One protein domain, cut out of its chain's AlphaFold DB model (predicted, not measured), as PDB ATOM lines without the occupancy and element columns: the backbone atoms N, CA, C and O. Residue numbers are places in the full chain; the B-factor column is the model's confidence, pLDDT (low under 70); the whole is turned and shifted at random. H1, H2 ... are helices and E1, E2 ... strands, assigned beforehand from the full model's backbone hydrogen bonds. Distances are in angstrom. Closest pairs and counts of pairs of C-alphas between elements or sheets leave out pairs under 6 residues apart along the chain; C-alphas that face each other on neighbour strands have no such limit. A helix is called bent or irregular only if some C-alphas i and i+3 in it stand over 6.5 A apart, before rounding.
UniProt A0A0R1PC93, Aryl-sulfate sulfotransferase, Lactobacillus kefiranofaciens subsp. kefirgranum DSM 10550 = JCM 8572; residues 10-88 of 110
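What this domain is: This is residues 10 to 88 of the 110 residues of the protein "Aryl-sulfate sulfotransferase" of Lactobacillus kefiranofaciens subsp. kefirgranum DSM 10550 = JCM 8572 (UniProt A0A0R1PC93). A twisted sheet of four strands, E3 to E6, makes the body, and the long hairpin of E1 and E2 reaches away from it as an arm, with its tip, residues 15 to 20, sticking out. A short helix, H1, comes between the arm and the sheet along the chain and grazes the sheet with its last residues. The printed part has 79 residues, with one named helix and six named strands in the order E1 E2 H1 E3 E4 E5 E6, and its class is mostly strand. The larger sheet has the order E3 - E4 - E5 - E6 and is antiparallel throughout. The whole is loose, with a radius of gyration of the C-alphas of 14.6 A, and elongated, spanning 48 by 26 by 22 A.

How they stand to each other: The larger sheet holds E3, residues 41 to 45, E4, residues 51 to 58, E5, residues 63 to 69, and E6, residues 75 to 82. They form a meander, each strand the antiparallel neighbour of the one before, and each successive pair is a hairpin. E3 and E6 are the edge strands. N 44 and O 52 of E3 and E4 are 2.9 A apart, within hydrogen-bond range, as are N 53 and O 67 of E4 and E5 at 2.8 A, and N 66 and O 79 of E5 and E6 at 2.9 A. The sheet is twisted, with C-alphas up to 4.1 A off its best plane. H1, residues 29 to 35, is on this sheet but only grazes it, with residues 33 to 35; its closest C-alphas to E4 are those of Asn 35 and Lys 58, 6.0 A apart. H1 is irregular, with C-alphas 30 and 33 9.0 A apart; 0 of its 3 O i to N i+4 pairs are within hydrogen-bond range, against 3 of 4 O i to N i+3 pairs. E1, residues 10 to 15, and E2, residues 20 to 27, form an antiparallel hairpin at 162 degrees, with N 13 and O 22 2.8 A apart. E1 and E3 are near each other, while E2 and E5 are only just apart, their closest C-alphas 8.5 A from each other.

Where its parts are: E1 begins at C-alpha 10, (115.222, 126.873, 204.609). E2 is 21.4 A from first to last C-alpha, E4 18.7 A, E5 19.4 A and E6 19.9 A. E4 begins at C-alpha 51, (106.098, 128.276, 208.544), and E6 ends at C-alpha 82, (110.581, 120.107, 228.839).

The domain as a whole: The two C-alphas farthest apart, those of Lys 17 and Lys 86, are 47.6 A from each other. The printed part has no cut, and each link between named elements is tight. The mean pLDDT of the printed part is 97.3, and no printed residue is under 70.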
ATOM      1  N   ALA A  10     114.853 126.177 205.833       96.75
ATOM      2  CA  ALA A  10     115.222 126.873 204.609       96.75
ATOM      3  C   ALA A  10     114.341 126.404 203.454       96.75
ATOM      4  O   ALA A  10     113.995 125.228 203.363       96.75
ATOM      5  N   GLU A  11     114.002 127.340 202.579       97.12
ATOM      6  CA  GLU A  11     113.244 127.086 201.363       97.12
ATOM      7  C   GLU A  11     114.106 127.440 200.159       97.12
ATOM      8  O   GLU A  11     114.795 128.472 200.144       97.12
ATOM      9  N   TYR A  12     114.069 126.571 199.156       97.81
ATOM     10  CA  TYR A  12     114.877 126.695 197.959       97.81
ATOM     11  C   TYR A  12     114.006 126.602 196.716       97.81
ATOM     12  O   TYR A  12     113.203 125.684 196.573       97.81
ATOM     13  N   GLU A  13     114.240 127.517 195.788       98.25
ATOM     14  CA  GLU A  13     113.787 127.403 194.413       98.25
ATOM     15  C   GLU A  13     114.846 126.623 193.622       98.25
ATOM     16  O   GLU A  13     116.034 126.961 193.658       98.25
ATOM     17  N   ILE A  14     114.428 125.554 192.942       98.44
ATOM     18  CA  ILE A  14     115.314 124.657 192.195       98.44
ATOM     19  C   ILE A  14     114.959 124.749 190.712       98.44
ATOM     20  O   ILE A  14     113.872 124.346 190.302       98.44
ATOM     21  N   ASN A  15     115.899 125.214 189.889       98.25
ATOM     22  CA  ASN A  15     115.786 125.117 188.439       98.25
ATOM     23  C   ASN A  15     116.474 123.835 187.963       98.25
ATOM     24  O   ASN A  15     117.702 123.744 187.888       98.25
ATOM     25  N   THR A  16     115.669 122.835 187.614       98.19
ATOM     26  CA  THR A  16     116.160 121.515 187.196       98.19
ATOM     27  C   THR A  16     116.750 121.504 185.786       98.19
ATOM     28  O   THR A  16     117.583 120.648 185.493       98.19
ATOM     29  N   LYS A  17     116.389 122.468 184.924       98.25
ATOM     30  CA  LYS A  17     116.944 122.596 183.566       98.25
ATOM     31  C   LYS A  17     118.376 123.124 183.603       98.25
ATOM     32  O   LYS A  17     119.258 122.559 182.967       98.25
ATOM     33  N   THR A  18     118.612 124.187 184.375       98.19
ATOM     34  CA  THR A  18     119.936 124.820 184.511       98.19
ATOM     35  C   THR A  18     120.760 124.258 185.667       98.19
ATOM     36  O   THR A  18     121.898 124.678 185.855       98.19
ATOM     37  N   LYS A  19     120.200 123.324 186.448       98.06
ATOM     38  CA  LYS A  19     120.816 122.740 187.652       98.06
ATOM     39  C   LYS A  19     121.258 123.806 188.665       98.06
ATOM     40  O   LYS A  19     122.317 123.685 189.277       98.06
ATOM     41  N   SER A  20     120.452 124.853 188.837       98.38
ATOM     42  CA  SER A  20     120.711 125.922 189.803       98.38
ATOM     43  C   SER A  20     119.724 125.877 190.965       98.38
ATOM     44  O   SER A  20     118.597 125.396 190.840       98.38
ATOM     45  N   ILE A  21     120.170 126.380 192.114       98.31
ATOM     46  CA  ILE A  21     119.378 126.472 193.336       98.31
ATOM     47  C   ILE A  21     119.511 127.878 193.919       98.31
ATOM     48  O   ILE A  21     120.604 128.444 193.949       98.31
ATOM     49  N   LYS A  22     118.400 128.440 194.391       98.38
ATOM     50  CA  LYS A  22     118.346 129.745 195.052       98.38
ATOM     51  C   LYS A  22     117.620 129.592 196.379       98.38
ATOM     52  O   LYS A  22     116.477 129.152 196.406       98.38
ATOM     53  N   GLN A  23     118.266 129.962 197.482       97.88
ATOM     54  CA  GLN A  23     117.566 130.065 198.763       97.88
ATOM     55  C   GLN A  23     116.627 131.273 198.699       97.88
ATOM     56  O   GLN A  23     117.090 132.392 198.479       97.88
ATOM     57  N   VAL A  24     115.328 131.050 198.878       97.38
ATOM     58  CA  VAL A  24     114.302 132.106 198.798       97.38
ATOM     59  C   VAL A  24     113.773 132.507 200.167       97.38
ATOM     60  O   VAL A  24     113.259 133.607 200.331       97.38
ATOM     61  N   TRP A  25     113.957 131.652 201.174       97.62
ATOM     62  CA  TRP A  25     113.567 131.936 202.547       97.62
ATOM     63  C   TRP A  25     114.423 131.136 203.533       97.62
ATOM     64  O   TRP A  25     114.901 130.041 203.226       97.62
ATOM     65  N   SER A  26     114.629 131.679 204.732       97.56
ATOM     66  CA  SER A  26     115.192 130.930 205.856       97.56
ATOM     67  C   SER A  26     114.822 131.557 207.188       97.56
ATOM     68  O   SER A  26     114.761 132.780 207.293       97.56
ATOM     69  N   TYR A  27     114.707 130.729 208.220       98.00
ATOM     70  CA  TYR A  27     114.519 131.171 209.597       98.00
ATOM     71  C   TYR A  27     115.279 130.267 210.569       98.00
ATOM     72  O   TYR A  27     115.367 129.058 210.363       98.00
ATOM     73  N   GLY A  28     115.809 130.844 211.651       96.69
ATOM     74  CA  GLY A  28     116.430 130.098 212.755       96.69
ATOM     75  C   GLY A  28     117.919 130.373 212.965       96.69
ATOM     76  O   GLY A  28     118.395 130.260 214.091       96.69
ATOM     77  N   LYS A  29     118.651 130.855 211.947       95.25
ATOM     78  CA  LYS A  29     120.084 131.207 212.083       95.25
ATOM     79  C   LYS A  29     120.356 132.159 213.253       95.25
ATOM     80  O   LYS A  29     121.285 131.933 214.022       95.25
ATOM     81  N   GLN A  30     119.520 133.186 213.401       94.75
ATOM     82  CA  GLN A  30     119.625 134.198 214.460       94.75
ATOM     83  C   GLN A  30     119.307 133.672 215.867       94.75
ATOM     84  O   GLN A  30     119.752 134.259 216.845       94.75
ATOM     85  N   LEU A  31     118.598 132.542 215.979       95.81
ATOM     86  CA  LEU A  31     118.343 131.885 217.265       95.81
ATOM     87  C   LEU A  31     119.598 131.167 217.798       95.81
ATOM     88  O   LEU A  31     119.696 130.844 218.981       95.81
ATOM     89  N   GLY A  32     120.585 130.930 216.927       95.00
ATOM     90  CA  GLY A  32     121.906 130.444 217.301       95.00
ATOM     91  C   GLY A  32     121.878 129.121 218.068       95.00
ATOM     92  O   GLY A  32     121.082 128.224 217.792       95.00
ATOM     93  N   LYS A  33     122.771 129.008 219.058       94.69
ATOM     94  CA  LYS A  33     122.900 127.807 219.894       94.69
ATOM     95  C   LYS A  33     121.655 127.527 220.736       94.69
ATOM     96  O   LYS A  33     121.433 126.370 221.069       94.69
ATOM     97  N   ALA A  34     120.865 128.552 221.065       95.25
ATOM     98  CA  ALA A  34     119.683 128.393 221.908       95.25
ATOM     99  C   ALA A  34     118.656 127.459 221.259       95.25
ATOM    100  O   ALA A  34     118.029 126.677 221.959       95.25
ATOM    101  N   ASN A  35     118.548 127.471 219.930       96.69
ATOM    102  CA  ASN A  35     117.656 126.596 219.166       96.69
ATOM    103  C   ASN A  35     118.414 125.581 218.307       96.69
ATOM    104  O   ASN A  35     117.852 124.992 217.388       96.69
ATOM    105  N   PHE A  36     119.701 125.367 218.568       96.88
ATOM    106  CA  PHE A  36     120.439 124.361 217.826       96.88
ATOM    107  C   PHE A  36     119.945 122.960 218.204       96.88
ATOM    108  O   PHE A  36     119.903 122.596 219.378       96.88
ATOM    109  N   THR A  37     119.624 122.175 217.180       96.38
ATOM    110  CA  THR A  37     119.286 120.756 217.280       96.38
ATOM    111  C   THR A  37     120.124 119.994 216.255       96.38
ATOM    112  O   THR A  37     120.117 120.328 215.068       96.38
ATOM    113  N   ASN A  38     120.913 119.015 216.702       94.88
ATOM    114  CA  ASN A  38     121.788 118.217 215.828       94.88
ATOM    115  C   ASN A  38     121.089 116.988 215.236       94.88
ATOM    116  O   ASN A  38     121.586 116.399 214.280       94.88
ATOM    117  N   VAL A  39     119.960 116.603 215.816       95.56
ATOM    118  CA  VAL A  39     119.057 115.552 215.347       95.56
ATOM    119  C   VAL A  39     117.631 116.043 215.554       95.56
ATOM    120  O   VAL A  39     117.434 116.995 216.298       95.56
ATOM    121  N   ILE A  40     116.650 115.393 214.930       96.12
ATOM    122  CA  ILE A  40     115.224 115.612 215.218       96.12
ATOM    123  C   ILE A  40     114.815 117.081 215.041       96.12
ATOM    124  O   ILE A  40     114.848 117.901 215.960       96.12
ATOM    125  N   GLY A  41     114.432 117.403 213.816       95.94
ATOM    126  CA  GLY A  41     113.830 118.679 213.484       95.94
ATOM    127  C   GLY A  41     112.868 118.517 212.322       95.94
ATOM    128  O   GLY A  41     112.914 117.530 211.578       95.94
ATOM    129  N   TYR A  42     111.989 119.495 212.173       97.94
ATOM    130  CA  TYR A  42     110.986 119.507 211.122       97.94
ATOM    131  C   TYR A  42     110.659 120.944 210.727       97.94
ATOM    132  O   TYR A  42     110.729 121.851 211.552       97.94
ATOM    133  N   SER A  43     110.303 121.166 209.465       97.44
ATOM    134  CA  SER A  43     109.731 122.437 209.030       97.44
ATOM    135  C   SER A  43     108.664 122.211 207.973       97.44
ATOM    136  O   SER A  43     108.842 121.375 207.086       97.44
ATOM    137  N   GLN A  44     107.588 122.988 208.037       97.75
ATOM    138  CA  GLN A  44     106.457 122.891 207.125       97.75
ATOM    139  C   GLN A  44     105.917 124.282 206.795       97.75
ATOM    140  O   GLN A  44     105.539 125.033 207.696       97.75
ATOM    141  N   ARG A  45     105.827 124.603 205.500       97.69
ATOM    142  CA  ARG A  45     105.038 125.743 205.022       97.69
ATOM    143  C   ARG A  45     103.552 125.395 205.142       97.69
ATOM    144  O   ARG A  45     103.120 124.340 204.678       97.69
ATOM    145  N   LEU A  46     102.791 126.262 205.791       97.31
ATOM    146  CA  LEU A  46     101.363 126.114 206.046       97.31
ATOM    147  C   LEU A  46     100.542 126.814 204.955       97.31
ATOM    148  O   LEU A  46     101.030 127.711 204.269       97.31
ATOM    149  N   ALA A  47      99.271 126.431 204.815       94.19
ATOM    150  CA  ALA A  47      98.379 126.964 203.778       94.19
ATOM    151  C   ALA A  47      98.140 128.484 203.880       94.19
ATOM    152  O   ALA A  47      97.854 129.127 202.877       94.19
ATOM    153  N   ASN A  48      98.283 129.067 205.074       94.94
ATOM    154  CA  ASN A  48      98.177 130.511 205.308       94.94
ATOM    155  C   ASN A  48      99.488 131.278 205.033       94.94
ATOM    156  O   ASN A  48      99.565 132.468 205.316       94.94
ATOM    157  N   GLY A  49     100.528 130.608 204.529       96.88
ATOM    158  CA  GLY A  49     101.837 131.203 204.260       96.88
ATOM    159  C   GLY A  49     102.800 131.193 205.450       96.88
ATOM    160  O   GLY A  49     103.993 131.422 205.245       96.88
ATOM    161  N   ASN A  50     102.348 130.868 206.663       98.44
ATOM    162  CA  ASN A  50     103.229 130.724 207.822       98.44
ATOM    163  C   ASN A  50     104.148 129.502 207.674       98.44
ATOM    164  O   ASN A  50     103.852 128.574 206.922       98.44
ATOM    165  N   THR A  51     105.235 129.458 208.438       98.56
ATOM    166  CA  THR A  51     106.098 128.276 208.544       98.56
ATOM    167  C   THR A  51     106.117 127.767 209.976       98.56
ATOM    168  O   THR A  51     106.530 128.489 210.882       98.56
ATOM    169  N   LEU A  52     105.724 126.507 210.174       98.50
ATOM    170  CA  LEU A  52     105.923 125.770 211.420       98.50
ATOM    171  C   LEU A  52     107.323 125.147 211.423       98.50
ATOM    172  O   LEU A  52     107.743 124.570 210.421       98.50
ATOM    173  N   ILE A  53     108.041 125.255 212.535       98.56
ATOM    174  CA  ILE A  53     109.413 124.777 212.707       98.56
ATOM    175  C   ILE A  53     109.514 124.084 214.064       98.56
ATOM    176  O   ILE A  53     109.131 124.648 215.086       98.56
ATOM    177  N   ASP A  54     110.058 122.874 214.069       98.31
ATOM    178  CA  ASP A  54     110.309 122.070 215.259       98.31
ATOM    179  C   ASP A  54     111.815 121.882 215.465       98.31
ATOM    180  O   ASP A  54     112.533 121.379 214.594       98.31
ATOM    181  N   PHE A  55     112.278 122.289 216.642       98.38
ATOM    182  CA  PHE A  55     113.613 122.056 217.173       98.38
ATOM    183  C   PHE A  55     113.510 120.973 218.253       98.38
ATOM    184  O   PHE A  55     113.450 121.274 219.448       98.38
ATOM    185  N   GLY A  56     113.444 119.714 217.822       97.88
ATOM    186  CA  GLY A  56     113.045 118.592 218.668       97.88
ATOM    187  C   GLY A  56     114.078 118.180 219.718       97.88
ATOM    188  O   GLY A  56     113.710 117.901 220.856       97.88
ATOM    189  N   TYR A  57     115.372 118.193 219.392       97.81
ATOM    190  CA  TYR A  57     116.476 117.845 220.305       97.81
ATOM    191  C   TYR A  57     117.238 119.097 220.781       97.81
ATOM    192  O   TYR A  57     118.458 119.219 220.660       97.81
ATOM    193  N   LYS A  58     116.506 120.072 221.323       96.69
ATOM    194  CA  LYS A  58     117.086 121.282 221.916       96.69
ATOM    195  C   LYS A  58     117.685 120.962 223.292       96.69
ATOM    196  O   LYS A  58     117.215 120.069 223.995       96.69
ATOM    197  N   ASP A  59     118.738 121.687 223.673       96.31
ATOM    198  CA  ASP A  59     119.395 121.553 224.986       96.31
ATOM    199  C   ASP A  59     119.752 120.094 225.342       96.31
ATOM    200  O   ASP A  59     119.334 119.540 226.357       96.31
ATOM    201  N   ASN A  60     120.472 119.426 224.434       95.31
ATOM    202  CA  ASN A  60     120.862 118.017 224.566       95.31
ATOM    203  C   ASN A  60     119.677 117.064 224.836       95.31
ATOM    204  O   ASN A  60     119.826 116.056 225.524       95.31
ATOM    205  N   GLY A  61     118.500 117.384 224.288       96.62
ATOM    206  CA  GLY A  61     117.287 116.581 224.417       96.62
ATOM    207  C   GLY A  61     116.468 116.854 225.677       96.62
ATOM    208  O   GLY A  61     115.450 116.191 225.861       96.62
ATOM    209  N   ASN A  62     116.860 117.815 226.521       97.62
ATOM    210  CA  ASN A  62     116.071 118.235 227.686       97.62
ATOM    211  C   ASN A  62     114.899 119.145 227.310       97.62
ATOM    212  O   ASN A  62     114.004 119.358 228.126       97.62
ATOM    213  N   GLN A  63     114.893 119.699 226.097       98.31
ATOM    214  CA  GLN A  63     113.820 120.559 225.617       98.31
ATOM    215  C   GLN A  63     113.492 120.274 224.154       98.31
ATOM    216  O   GLN A  63     114.330 119.800 223.387       98.31
ATOM    217  N   SER A  64     112.269 120.605 223.760       98.56
ATOM    218  CA  SER A  64     111.906 120.807 222.359       98.56
ATOM    219  C   SER A  64     111.318 122.199 222.215       98.56
ATOM    220  O   SER A  64     110.801 122.766 223.180       98.56
ATOM    221  N   ASN A  65     111.417 122.783 221.027       98.50
ATOM    222  CA  ASN A  65     110.804 124.075 220.768       98.50
ATOM    223  C   ASN A  65     110.094 124.086 219.422       98.50
ATOM    224  O   ASN A  65     110.705 123.819 218.393       98.50
ATOM    225  N   ILE A  66     108.809 124.425 219.456       98.56
ATOM    226  CA  ILE A  66     107.944 124.533 218.294       98.56
ATOM    227  C   ILE A  66     107.655 126.015 218.085       98.56
ATOM    228  O   ILE A  66     107.110 126.677 218.969       98.56
ATOM    229  N   ILE A  67     108.025 126.531 216.919       98.62
ATOM    230  CA  ILE A  67     107.822 127.925 216.531       98.62
ATOM    231  C   ILE A  67     106.986 127.951 215.255       98.62
ATOM    232  O   ILE A  67     107.288 127.238 214.303       98.62
ATOM    233  N   GLU A  68     105.976 128.811 215.205       98.69
ATOM    234  CA  GLU A  68     105.341 129.217 213.951       98.69
ATOM    235  C   GLU A  68     105.700 130.670 213.664       98.69
ATOM    236  O   GLU A  68     105.559 131.531 214.538       98.69
ATOM    237  N   VAL A  69     106.158 130.938 212.444       98.75
ATOM    238  CA  VAL A  69     106.450 132.291 211.968       98.75
ATOM    239  C   VAL A  69     105.567 132.663 210.795       98.75
ATOM    240  O   VAL A  69     105.265 131.818 209.954       98.75
ATOM    241  N   ASP A  70     105.182 133.928 210.716       98.56
ATOM    242  CA  ASP A  70     104.513 134.478 209.543       98.56
ATOM    243  C   ASP A  70     105.498 134.693 208.365       98.56
ATOM    244  O   ASP A  70     106.711 134.479 208.515       98.56
ATOM    245  N   PRO A  71     105.027 135.109 207.171       97.06
ATOM    246  CA  PRO A  71     105.904 135.359 206.025       97.06
ATOM    247  C   PRO A  71     106.987 136.428 206.255       97.06
ATOM    248  O   PRO A  71     108.023 136.376 205.592       97.06
ATOM    249  N   SER A  72     106.781 137.364 207.190       97.00
ATOM    250  CA  SER A  72     107.775 138.382 207.565       97.00
ATOM    251  C   SER A  72     108.851 137.845 208.518       97.00
ATOM    252  O   SER A  72     109.888 138.478 208.712       97.00
ATOM    253  N   GLY A  73     108.639 136.649 209.078       97.06
ATOM    254  CA  GLY A  73     109.514 136.023 210.064       97.06
ATOM    255  C   GLY A  73     109.141 136.345 211.512       97.06
ATOM    256  O   GLY A  73     109.878 135.954 212.423       97.06
ATOM    257  N   GLN A  74     108.014 137.021 211.747       98.25
ATOM    258  CA  GLN A  74     107.506 137.285 213.089       98.25
ATOM    259  C   GLN A  74     106.953 135.991 213.686       98.25
ATOM    260  O   GLN A  74     106.179 135.279 213.050       98.25
ATOM    261  N   GLN A  75     107.339 135.677 214.925       98.44
ATOM    262  CA  GLN A  75     106.777 134.534 215.641       98.44
ATOM    263  C   GLN A  75     105.320 134.825 216.005       98.44
ATOM    264  O   GLN A  75     105.043 135.812 216.687       98.44
ATOM    265  N   VAL A  76     104.419 133.946 215.572       98.44
ATOM    266  CA  VAL A  76     102.980 133.964 215.893       98.44
ATOM    267  C   VAL A  76     102.584 132.814 216.824       98.44
ATOM    268  O   VAL A  76     101.489 132.801 217.379       98.44
ATOM    269  N   PHE A  77     103.494 131.859 217.029       98.44
ATOM    270  CA  PHE A  77     103.427 130.831 218.061       98.44
ATOM    271  C   PHE A  77     104.848 130.461 218.488       98.44
ATOM    272  O   PHE A  77     105.742 130.356 217.647       98.44
ATOM    273  N   ASN A  78     105.062 130.244 219.784       98.44
ATOM    274  CA  ASN A  78     106.334 129.768 220.317       98.44
ATOM    275  C   ASN A  78     106.090 128.979 221.609       98.44
ATOM    276  O   ASN A  78     105.687 129.546 222.622       98.44
ATOM    277  N   LEU A  79     106.331 127.670 221.561       98.31
ATOM    278  CA  LEU A  79     106.150 126.758 222.685       98.31
ATOM    279  C   LEU A  79     107.446 126.002 222.953       98.31
ATOM    280  O   LEU A  79     107.983 125.340 222.065       98.31
ATOM    281  N   THR A  80     107.928 126.053 224.192       98.50
ATOM    282  CA  THR A  80     108.988 125.160 224.671       98.50
ATOM    283  C   THR A  80     108.371 124.054 225.518       98.50
ATOM    284  O   THR A  80     107.597 124.339 226.428       98.50
ATOM    285  N   THR A  81     108.730 122.802 225.237       98.06
ATOM    286  CA  THR A  81     108.430 121.656 226.103       98.06
ATOM    287  C   THR A  81     109.688 121.241 226.852       98.06
ATOM    288  O   THR A  81     110.799 121.367 226.332       98.06
ATOM    289  N   TYR A  82     109.513 120.732 228.067       97.81
ATOM    290  CA  TYR A  82     110.581 120.107 228.839       97.81
ATOM    291  C   TYR A  82     110.469 118.593 228.715       97.81
ATOM    292  O   TYR A  82     109.377 118.033 228.800       97.81
ATOM    293  N   ASN A  83     111.605 117.940 228.512       96.94
ATOM    294  CA  ASN A  83     111.686 116.538 228.146       96.94
ATOM    295  C   ASN A  83     112.617 115.790 229.102       96.94
ATOM    296  O   ASN A  83     113.529 116.359 229.700       96.94
ATOM    297  N   SER A  84     112.456 114.473 229.171       96.69
ATOM    298  CA  SER A  84     113.472 113.585 229.719       96.69
ATOM    299  C   SER A  84     114.397 113.129 228.593       96.69
ATOM    300  O   SER A  84     114.012 112.284 227.783       96.69
ATOM    301  N   ALA A  85     115.635 113.631 228.563       93.38
ATOM    302  CA  ALA A  85     116.649 113.148 227.622       93.38
ATOM    303  C   ALA A  85     116.933 111.643 227.811       93.38
ATOM    304  O   ALA A  85     117.090 110.909 226.835       93.38
ATOM    305  N   LYS A  86     116.906 111.160 229.066       96.19
ATOM    306  CA  LYS A  86     117.057 109.735 229.415       96.19
ATOM    307  C   LYS A  86     115.970 108.873 228.769       96.19
ATOM    308  O   LYS A  86     116.283 107.860 228.151       96.19
ATOM    309  N   ASN A  87     114.710 109.285 228.906       97.31
ATOM    310  CA  ASN A  87     113.563 108.540 228.380       97.31
ATOM    311  C   ASN A  87     113.207 108.939 226.941       97.31
ATOM    312  O   ASN A  87     112.236 108.425 226.394       97.31
ATOM    313  N   LYS A  88     113.991 109.834 226.323       95.81
ATOM    314  CA  LYS A  88     113.846 110.272 224.931       95.81
ATOM    315  C   LYS A  88     112.460 110.840 224.611       95.81
ATOM    316  O   LYS A  88     111.933 110.623 223.525       95.81
TER     317      LYS A  88